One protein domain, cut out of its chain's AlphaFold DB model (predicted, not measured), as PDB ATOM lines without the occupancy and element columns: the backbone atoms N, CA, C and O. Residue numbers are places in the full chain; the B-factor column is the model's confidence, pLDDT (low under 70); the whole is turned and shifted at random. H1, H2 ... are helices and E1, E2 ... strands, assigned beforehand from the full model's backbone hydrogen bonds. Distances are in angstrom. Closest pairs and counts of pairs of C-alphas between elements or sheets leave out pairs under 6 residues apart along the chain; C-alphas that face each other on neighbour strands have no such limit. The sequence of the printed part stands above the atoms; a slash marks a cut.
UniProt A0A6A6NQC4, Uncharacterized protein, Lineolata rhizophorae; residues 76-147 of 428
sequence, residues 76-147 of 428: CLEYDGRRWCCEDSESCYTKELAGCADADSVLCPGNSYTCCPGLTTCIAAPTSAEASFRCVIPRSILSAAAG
ATOM      1  N   CYS A  76     198.244 149.254 142.179       82.81
ATOM      2  CA  CYS A  76     198.402 148.367 143.328       82.81
ATOM      3  C   CYS A  76     199.542 147.394 143.061       82.81
ATOM      4  O   CYS A  76     199.451 146.585 142.140       82.81
ATOM      5  N   LEU A  77     200.599 147.485 143.862       86.19
ATOM      6  CA  LEU A  77     201.772 146.623 143.761       86.19
ATOM      7  C   LEU A  77     201.812 145.691 144.970       86.19
ATOM      8  O   LEU A  77     201.637 146.138 146.100       86.19
ATOM      9  N   GLU A  78     202.026 144.397 144.743       83.94
ATOM     10  CA  GLU A  78     202.240 143.427 145.819       83.94
ATOM     11  C   GLU A  78     203.742 143.133 145.905       83.94
ATOM     12  O   GLU A  78     204.362 142.749 144.914       83.94
ATOM     13  N   TYR A  79     204.334 143.384 147.070       83.31
ATOM     14  CA  TYR A  79     205.752 143.167 147.344       83.31
ATOM     15  C   TYR A  79     205.896 142.615 148.763       83.31
ATOM     16  O   TYR A  79     205.291 143.155 149.690       83.31
ATOM     17  N   ASP A  80     206.665 141.534 148.914       84.06
ATOM     18  CA  ASP A  80     206.831 140.796 150.177       84.06
ATOM     19  C   ASP A  80     205.486 140.389 150.829       84.06
ATOM     20  O   ASP A  80     205.242 140.566 152.019       84.06
ATOM     21  N   GLY A  81     204.528 139.945 150.004       84.44
ATOM     22  CA  GLY A  81     203.163 139.597 150.435       84.44
ATOM     23  C   GLY A  81     202.303 140.775 150.924       84.44
ATOM     24  O   GLY A  81     201.131 140.581 151.243       84.44
ATOM     25  N   ARG A  82     202.847 142.000 150.959       82.94
ATOM     26  CA  ARG A  82     202.156 143.227 151.379       82.94
ATOM     27  C   ARG A  82     201.707 144.029 150.165       82.94
ATOM     28  O   ARG A  82     202.408 144.115 149.154       82.94
ATOM     29  N   ARG A  83     200.540 144.667 150.271       83.81
ATOM     30  CA  ARG A  83     199.993 145.515 149.200       83.81
ATOM     31  C   ARG A  83     200.339 146.983 149.404       83.81
ATOM     32  O   ARG A  83     200.125 147.556 150.475       83.81
ATOM     33  N   TRP A  84     200.812 147.588 148.324       88.12
ATOM     34  CA  TRP A  84     201.263 148.964 148.225       88.12
ATOM     35  C   TRP A  84     200.372 149.734 147.259       88.12
ATOM     36  O   TRP A  84     200.115 149.310 146.134       88.12
ATOM     37  N   CYS A  85     199.909 150.890 147.711       88.94
ATOM     38  CA  CYS A  85     199.091 151.813 146.948       88.94
ATOM     39  C   CYS A  85     199.995 152.903 146.378       88.94
ATOM     40  O   CYS A  85     200.421 153.798 147.107       88.94
ATOM     41  N   CYS A  86     200.316 152.813 145.093       89.31
ATOM     42  CA  CYS A  86     201.135 153.797 144.400       89.31
ATOM     43  C   CYS A  86     200.252 154.893 143.805       89.31
ATOM     44  O   CYS A  86     199.325 154.615 143.040       89.31
ATOM     45  N   GLU A  87     200.555 156.140 144.147       84.38
ATOM     46  CA  GLU A  87     200.074 157.294 143.385       84.38
ATOM     47  C   GLU A  87     201.059 157.548 142.233       84.38
ATOM     48  O   GLU A  87     202.215 157.125 142.295       84.38
ATOM     49  N   ASP A  88     200.608 158.207 141.160       75.69
ATOM     50  CA  ASP A  88     201.442 158.462 139.970       75.69
ATOM     51  C   ASP A  88     202.752 159.201 140.326       75.69
ATOM     52  O   ASP A  88     203.787 159.022 139.686       75.69
ATOM     53  N   SER A  89     202.709 159.976 141.414       67.06
ATOM     54  CA  SER A  89     203.816 160.679 142.055       67.06
ATOM     55  C   SER A  89     204.742 159.756 142.867       67.06
ATOM     56  O   SER A  89     204.667 159.734 144.099       67.06
ATOM     57  N   GLU A  90     205.628 159.036 142.166       82.75
ATOM     58  CA  GLU A  90     206.932 158.477 142.613       82.75
ATOM     59  C   GLU A  90     206.989 157.590 143.874       82.75
ATOM     60  O   GLU A  90     208.048 157.059 144.214       82.75
ATOM     61  N   SER A  91     205.883 157.397 144.578       89.19
ATOM     62  CA  SER A  91     205.857 156.864 145.932       89.19
ATOM     63  C   SER A  91     204.623 156.004 146.142       89.19
ATOM     64  O   SER A  91     203.519 156.298 145.674       89.19
ATOM     65  N   CYS A  92     204.833 154.907 146.855       91.50
ATOM     66  CA  CYS A  92     203.788 153.975 147.220       91.50
ATOM     67  C   CYS A  92     203.621 153.995 148.733       91.50
ATOM     68  O   CYS A  92     204.596 154.131 149.469       91.50
ATOM     69  N   TYR A  93     202.391 153.859 149.212       90.75
ATOM     70  CA  TYR A  93     202.105 153.795 150.638       90.75
ATOM     71  C   TYR A  93     201.328 152.536 150.985       90.75
ATOM     72  O   TYR A  93     200.518 152.053 150.193       90.75
ATOM     73  N   THR A  94     201.524 152.037 152.199       88.88
ATOM     74  CA  THR A  94     200.631 151.039 152.785       88.88
ATOM     75  C   THR A  94     200.010 151.552 154.079       88.88
ATOM     76  O   THR A  94     200.563 152.407 154.776       88.88
ATOM     77  N   LYS A  95     198.806 151.048 154.364       77.44
ATOM     78  CA  LYS A  95     198.127 151.181 155.661       77.44
ATOM     79  C   LYS A  95     198.350 149.954 156.549       77.44
ATOM     80  O   LYS A  95     197.939 149.965 157.704       77.44
ATOM     81  N   GLU A  96     198.943 148.895 156.003       77.56
ATOM     82  CA  GLU A  96     199.239 147.668 156.730       77.56
ATOM     83  C   GLU A  96     200.530 147.872 157.523       77.56
ATOM     84  O   GLU A  96     201.636 147.823 156.987       77.56
ATOM     85  N   LEU A  97     200.357 148.196 158.803       75.94
ATOM     86  CA  LEU A  97     201.454 148.436 159.732       75.94
ATOM     87  C   LEU A  97     202.242 147.141 159.958       75.94
ATOM     88  O   LEU A  97     201.664 146.054 160.036       75.94
ATOM     89  N   ALA A  98     203.565 147.254 160.055       74.94
ATOM     90  CA  ALA A  98     204.411 146.123 160.409       74.94
ATOM     91  C   ALA A  98     204.306 145.828 161.910       74.94
ATOM     92  O   ALA A  98     203.994 146.714 162.715       74.94
ATOM     93  N   GLY A  99     204.594 144.585 162.298       80.62
ATOM     94  CA  GLY A  99     204.786 144.285 163.706       80.62
ATOM     95  C   GLY A  99     206.078 144.954 164.161       80.62
ATOM     96  O   GLY A  99     207.124 144.764 163.546       80.62
ATOM     97  N   CYS A 100     206.052 145.691 165.273       83.44
ATOM     98  CA  CYS A 100     207.276 146.249 165.867       83.44
ATOM     99  C   CYS A 100     208.285 145.183 166.352       83.44
ATOM    100  O   CYS A 100     209.337 145.537 166.872       83.44
ATOM    101  N   ALA A 101     207.954 143.894 166.217       84.62
ATOM    102  CA  ALA A 101     208.830 142.759 166.484       84.62
ATOM    103  C   ALA A 101     209.604 142.271 165.241       84.62
ATOM    104  O   ALA A 101     210.529 141.476 165.395       84.62
ATOM    105  N   ASP A 102     209.239 142.714 164.031       85.19
ATOM    106  CA  ASP A 102     209.978 142.382 162.806       85.19
ATOM    107  C   ASP A 102     211.362 143.062 162.870       85.19
ATOM    108  O   ASP A 102     211.445 144.252 163.167       85.19
ATOM    109  N   ALA A 103     212.456 142.334 162.613       85.31
ATOM    110  CA  ALA A 103     213.821 142.823 162.877       85.31
ATOM    111  C   ALA A 103     214.198 144.105 162.105       85.31
ATOM    112  O   ALA A 103     214.981 144.914 162.597       85.31
ATOM    113  N   ASP A 104     213.604 144.300 160.926       87.69
ATOM    114  CA  ASP A 104     213.829 145.461 160.061       87.69
ATOM    115  C   ASP A 104     212.817 146.605 160.296       87.69
ATOM    116  O   ASP A 104     212.855 147.615 159.593       87.69
ATOM    117  N   SER A 105     211.888 146.474 161.252       90.69
ATOM    118  CA  SER A 105     210.869 147.495 161.535       90.69
ATOM    119  C   SER A 105     211.450 148.761 162.171       90.69
ATOM    120  O   SER A 105     212.154 148.717 163.178       90.69
ATOM    121  N   VAL A 106     211.046 149.923 161.653       91.00
ATOM    122  CA  VAL A 106     211.393 151.245 162.196       91.00
ATOM    123  C   VAL A 106     210.174 151.860 162.890       91.00
ATOM    124  O   VAL A 106     209.087 151.926 162.308       91.00
ATOM    125  N   LEU A 107     210.346 152.338 164.129       93.06
ATOM    126  CA  LEU A 107     209.291 153.040 164.871       93.06
ATOM    127  C   LEU A 107     208.956 154.397 164.237       93.06
ATOM    128  O   LEU A 107     209.836 155.190 163.900       93.06
ATOM    129  N   CYS A 108     207.664 154.703 164.158       92.44
ATOM    130  CA  CYS A 108     207.172 156.007 163.732       92.44
ATOM    131  C   CYS A 108     207.430 157.097 164.790       92.44
ATOM    132  O   CYS A 108     207.112 156.907 165.969       92.44
ATOM    133  N   PRO A 109     207.920 158.290 164.397       90.75
ATOM    134  CA  PRO A 109     208.106 159.392 165.331       90.75
ATOM    135  C   PRO A 109     206.755 159.845 165.902       90.75
ATOM    136  O   PRO A 109     205.836 160.191 165.163       90.75
ATOM    137  N   GLY A 110     206.641 159.850 167.231       87.19
ATOM    138  CA  GLY A 110     205.423 160.249 167.944       87.19
ATOM    139  C   GLY A 110     204.413 159.127 168.221       87.19
ATOM    140  O   GLY A 110     203.387 159.409 168.833       87.19
ATOM    141  N   ASN A 111     204.678 157.870 167.835       83.56
ATOM    142  CA  ASN A 111     203.834 156.735 168.226       83.56
ATOM    143  C   ASN A 111     204.656 155.456 168.463       83.56
ATOM    144  O   ASN A 111     205.139 154.828 167.527       83.56
ATOM    145  N   SER A 112     204.750 155.034 169.728       84.12
ATOM    146  CA  SER A 112     205.498 153.847 170.169       84.12
ATOM    147  C   SER A 112     204.931 152.505 169.694       84.12
ATOM    148  O   SER A 112     205.597 151.486 169.841       84.12
ATOM    149  N   TYR A 113     203.706 152.485 169.166       86.06
ATOM    150  CA  TYR A 113     202.999 151.268 168.749       86.06
ATOM    151  C   TYR A 113     202.910 151.110 167.231       86.06
ATOM    152  O   TYR A 113     202.333 150.137 166.750       86.06
ATOM    153  N   THR A 114     203.419 152.080 166.471       89.50
ATOM    154  CA  THR A 114     203.337 152.066 165.011       89.50
ATOM    155  C   THR A 114     204.719 151.870 164.424       89.50
ATOM    156  O   THR A 114     205.583 152.734 164.574       89.50
ATOM    157  N   CYS A 115     204.905 150.748 163.736       92.81
ATOM    158  CA  CYS A 115     206.135 150.443 163.028       92.81
ATOM    159  C   CYS A 115     205.893 150.283 161.534       92.81
ATOM    160  O   CYS A 115     204.847 149.806 161.081       92.81
ATOM    161  N   CYS A 116     206.897 150.705 160.781       93.44
ATOM    162  CA  CYS A 116     206.937 150.643 159.337       93.44
ATOM    163  C   CYS A 116     208.074 149.712 158.895       93.44
ATOM    164  O   CYS A 116     209.114 149.709 159.556       93.44
ATOM    165  N   PRO A 117     207.909 148.931 157.808       90.44
ATOM    166  CA  PRO A 117     208.962 148.038 157.331       90.44
ATOM    167  C   PRO A 117     210.266 148.786 157.037       90.44
ATOM    168  O   PRO A 117     210.242 149.955 156.628       90.44
ATOM    169  N   GLY A 118     211.392 148.086 157.157       85.12
ATOM    170  CA  GLY A 118     212.682 148.573 156.681       85.12
ATOM    171  C   GLY A 118     212.584 149.038 155.227       85.12
ATOM    172  O   GLY A 118     211.803 148.501 154.444       85.12
ATOM    173  N   LEU A 119     213.350 150.076 154.876       88.44
ATOM    174  CA  LEU A 119     213.273 150.808 153.598       88.44
ATOM    175  C   LEU A 119     212.039 151.715 153.414       88.44
ATOM    176  O   LEU A 119     211.936 152.381 152.381       88.44
ATOM    177  N   THR A 120     211.128 151.811 154.390       92.94
ATOM    178  CA  THR A 120     209.998 152.756 154.331       92.94
ATOM    179  C   THR A 120     210.144 153.910 155.319       92.94
ATOM    180  O   THR A 120     210.690 153.772 156.410       92.94
ATOM    181  N   THR A 121     209.640 155.080 154.930       92.81
ATOM    182  CA  THR A 121     209.572 156.274 155.776       92.81
ATOM    183  C   THR A 121     208.173 156.419 156.358       92.81
ATOM    184  O   THR A 121     207.168 156.327 155.649       92.81
ATOM    185  N   CYS A 122     208.094 156.647 157.667       92.88
ATOM    186  CA  CYS A 122     206.819 156.868 158.329       92.88
ATOM    187  C   CYS A 122     206.397 158.338 158.210       92.88
ATOM    188  O   CYS A 122     207.115 159.234 158.653       92.88
ATOM    189  N   ILE A 123     205.224 158.588 157.621       91.50
ATOM    190  CA  ILE A 123     204.686 159.937 157.401       91.50
ATOM    191  C   ILE A 123     203.308 160.040 158.061       91.50
ATOM    192  O   ILE A 123     202.473 159.145 157.919       91.50
ATOM    193  N   ALA A 124     203.040 161.147 158.757       88.19
ATOM    194  CA  ALA A 124     201.707 161.448 159.273       88.19
ATOM    195  C   ALA A 124     200.689 161.571 158.120       88.19
ATOM    196  O   ALA A 124     200.962 162.182 157.079       88.19
ATOM    197  N   ALA A 125     199.503 160.983 158.276       81.25
ATOM    198  CA  ALA A 125     198.434 161.132 157.300       81.25
ATOM    199  C   ALA A 125     197.849 162.559 157.377       81.25
ATOM    200  O   ALA A 125     197.528 163.033 158.464       81.25
ATOM    201  N   PRO A 126     197.659 163.252 156.240       68.56
ATOM    202  CA  PRO A 126     197.286 164.669 156.218       68.56
ATOM    203  C   PRO A 126     195.811 164.925 156.568       68.56
ATOM    204  O   PRO A 126     195.394 166.075 156.660       68.56
ATOM    205  N   THR A 127     194.997 163.871 156.682       61.72
ATOM    206  CA  THR A 127     193.531 163.966 156.722       61.72
ATOM    207  C   THR A 127     192.901 162.864 157.581       61.72
ATOM    208  O   THR A 127     192.265 161.947 157.054       61.72
ATOM    209  N   SER A 128     193.053 162.946 158.902       47.41
ATOM    210  CA  SER A 128     192.095 162.368 159.858       47.41
ATOM    211  C   SER A 128     192.217 163.064 161.215       47.41
ATOM    212  O   SER A 128     193.273 163.592 161.542       47.41
ATOM    213  N   ALA A 129     191.149 163.041 162.016       51.72
ATOM    214  CA  ALA A 129     191.105 163.617 163.368       51.72
ATOM    215  C   ALA A 129     191.869 162.789 164.428       51.72
ATOM    216  O   ALA A 129     191.779 163.058 165.622       51.72
ATOM    217  N   GLU A 130     192.621 161.784 163.984       57.12
ATOM    218  CA  GLU A 130     193.446 160.888 164.785       57.12
ATOM    219  C   GLU A 130     194.817 160.791 164.110       57.12
ATOM    220  O   GLU A 130     194.894 160.780 162.873       57.12
ATOM    221  N   ALA A 131     195.886 160.707 164.912       62.25
ATOM    222  CA  ALA A 131     197.282 160.623 164.469       62.25
ATOM    223  C   ALA A 131     197.581 159.277 163.781       62.25
ATOM    224  O   ALA A 131     198.287 158.409 164.293       62.25
ATOM    225  N   SER A 132     196.983 159.104 162.608       81.12
ATOM    226  CA  SER A 132     197.162 157.965 161.726       81.12
ATOM    227  C   SER A 132     198.435 158.170 160.917       81.12
ATOM    228  O   SER A 132     198.631 159.198 160.270       81.12
ATOM    229  N   PHE A 133     199.319 157.185 160.967       87.56
ATOM    230  CA  PHE A 133     200.552 157.172 160.197       87.56
ATOM    231  C   PHE A 133     200.392 156.268 158.975       87.56
ATOM    232  O   PHE A 133     199.509 155.410 158.918       87.56
ATOM    233  N   ARG A 134     201.254 156.473 157.984       89.38
ATOM    234  CA  ARG A 134     201.374 155.630 156.794       89.38
ATOM    235  C   ARG A 134     202.845 155.389 156.495       89.38
ATOM    236  O   ARG A 134     203.659 156.307 156.605       89.38
ATOM    237  N   CYS A 135     203.158 154.169 156.087       92.06
ATOM    238  CA  CYS A 135     204.496 153.791 155.661       92.06
ATOM    239  C   CYS A 135     204.609 154.071 154.164       92.06
ATOM    240  O   CYS A 135     203.789 153.572 153.389       92.06
ATOM    241  N   VAL A 136     205.575 154.898 153.769       92.94
ATOM    242  CA  VAL A 136     205.792 155.335 152.385       92.94
ATOM    243  C   VAL A 136     207.135 154.813 151.890       92.94
ATOM    244  O   VAL A 136     208.150 154.942 152.572       92.94
ATOM    245  N   ILE A 137     207.151 154.240 150.693       93.62
ATOM    246  CA  ILE A 137     208.345 153.727 150.022       93.62
ATOM    247  C   ILE A 137     208.479 154.380 148.640       93.62
ATOM    248  O   ILE A 137     207.490 154.456 147.901       93.62
ATOM    249  N   PRO A 138     209.673 154.870 148.262       91.94
ATOM    250  CA  PRO A 138     209.940 155.304 146.898       91.94
ATOM    251  C   PRO A 138     209.671 154.171 145.903       91.94
ATOM    252  O   PRO A 138     210.126 153.038 146.086       91.94
ATOM    253  N   ARG A 139     208.960 154.480 144.816       86.50
ATOM    254  CA  ARG A 139     208.610 153.518 143.761       86.50
ATOM    255  C   ARG A 139     209.854 152.885 143.137       86.50
ATOM    256  O   ARG A 139     209.806 151.713 142.793       86.50
ATOM    257  N   SER A 140     210.960 153.630 143.058       88.44
ATOM    258  CA  SER A 140     212.272 153.143 142.611       88.44
ATOM    259  C   SER A 140     212.766 151.949 143.436       88.44
ATOM    260  O   SER A 140     213.138 150.926 142.859       88.44
ATOM    261  N   ILE A 141     212.691 152.036 144.769       88.38
ATOM    262  CA  ILE A 141     213.069 150.948 145.683       88.38
ATOM    263  C   ILE A 141     212.127 149.758 145.495       88.38
ATOM    264  O   ILE A 141     212.602 148.637 145.324       88.38
ATOM    265  N   LEU A 142     210.810 149.990 145.430       84.19
ATOM    266  CA  LEU A 142     209.841 148.908 145.224       84.19
ATOM    267  C   LEU A 142     210.057 148.185 143.879       84.19
ATOM    268  O   LEU A 142     209.985 146.962 143.817       84.19
ATOM    269  N   SER A 143     210.372 148.924 142.808       81.81
ATOM    270  CA  SER A 143     210.651 148.350 141.484       81.81
ATOM    271  C   SER A 143     211.978 147.596 141.411       81.81
ATOM    272  O   SER A 143     212.048 146.573 140.738       81.81
ATOM    273  N   ALA A 144     213.013 148.057 142.122       81.56
ATOM    274  CA  ALA A 144     214.284 147.343 142.215       81.56
ATOM    275  C   ALA A 144     214.124 146.040 143.014       81.56
ATOM    276  O   ALA A 144     214.632 144.995 142.615       81.56
ATOM    277  N   ALA A 145     213.370 146.095 144.113       75.69
ATOM    278  CA  ALA A 145     213.147 144.961 144.998       75.69
ATOM    279  C   ALA A 145     212.204 143.898 144.401       75.69
ATOM    280  O   ALA A 145     212.370 142.713 144.680       75.69
ATOM    281  N   ALA A 146     211.258 144.289 143.536       71.62
ATOM    282  CA  ALA A 146     210.372 143.355 142.836       71.62
ATOM    283  C   ALA A 146     211.116 142.365 141.911       71.62
ATOM    284  O   ALA A 146     210.548 141.327 141.566       71.62
ATOM    285  N   GLY A 147     212.359 142.669 141.501       50.94
ATOM    286  CA  GLY A 147     213.316 141.751 140.848       50.94
ATOM    287  C   GLY A 147     212.905 141.165 139.487       50.94
ATOM    288  O   GLY A 147     213.690 140.493 138.824       50.94
TER     289      GLY A 147
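Overview. This is residues 76 to 147 of the 428 residues of an uncharacterized protein of Lineolata rhizophorae (UniProt A0A6A6NQC4). A strongly twisted sheet of five short strands has a short helix, H1, over one face at its E1 and E2 end, and a long looped stretch, residues 95 to 120, folds back on itself between E3 and E4. The printed part has 72 residues with five named strands and one named helix, in the order E1, E2, E3, E4, E5, H1. The sheet's order is E1, E2, E3, E5, E4, antiparallel throughout, and the class is mixed, helices and strands, with under half of the residues in named elements. The whole is compact, with a radius of gyration of the C-alphas of 11.9 A, and only just flat, spanning 34 by 29 by 16 A.

Along the chain. E5, residues 133 to 138, is the longest strand at 16.4 A. E3 is residues 91 to 94, 10.4 A, and E4 is residues 121 to 124, 10.0 A. E2 is residues 82 to 86, 12.7 A. E1, residues 76 to 79, is 9.9 A long and begins at C-alpha 76, (198.402, 148.367, 143.328). H1, residues 139 to 145, is 9.8 A long and ends at C-alpha 145, (213.147, 144.961, 144.998).

Arrangement. In the sheet, E1 and E4 are the edge strands. E3 and E5 are antiparallel at 142 degrees, with N 92 and O 137 at 2.9 A. E5 and E4 form a hairpin at 140 degrees, with N 121 and O 136 at 2.8 A. E2 and E3 form a hairpin at 138 degrees, with N 85 and O 93 at 2.8 A. E1 and E2 form a hairpin at 141 degrees, with N 84 and O 77 at 2.8 A. E1, E2 and E3 make a meander, each strand the antiparallel neighbour of the one before. The pairing of E2 is staggered: residues 82 to 85 pair with E1, and 85 to 86 with E3. H1 is on the sheet at a height of 9.2 A, over E2 and only just over E1, on which 3 of its C-alphas fall. It runs along the strands, at 23 degrees to E2 on the local plane. The closest C-alphas of E1 and H1 are those of Tyr 79 and Leu 142, 7.4 A apart. Every O i to N i+4 pair in H1 is within hydrogen-bond range.

Size, cuts and confidence. The C-alphas farthest apart are those of Ala 129 and Gly 147, 38.5 A. The printed part has no cut. The link from E3 to E4, 26 residues, is long; within it residues 106 to 107 pair with residues 115 to 116, antiparallel. Mean pLDDT of the printed part is 83.1, with residue 89, residues 126 to 131 and residue 147 under 70.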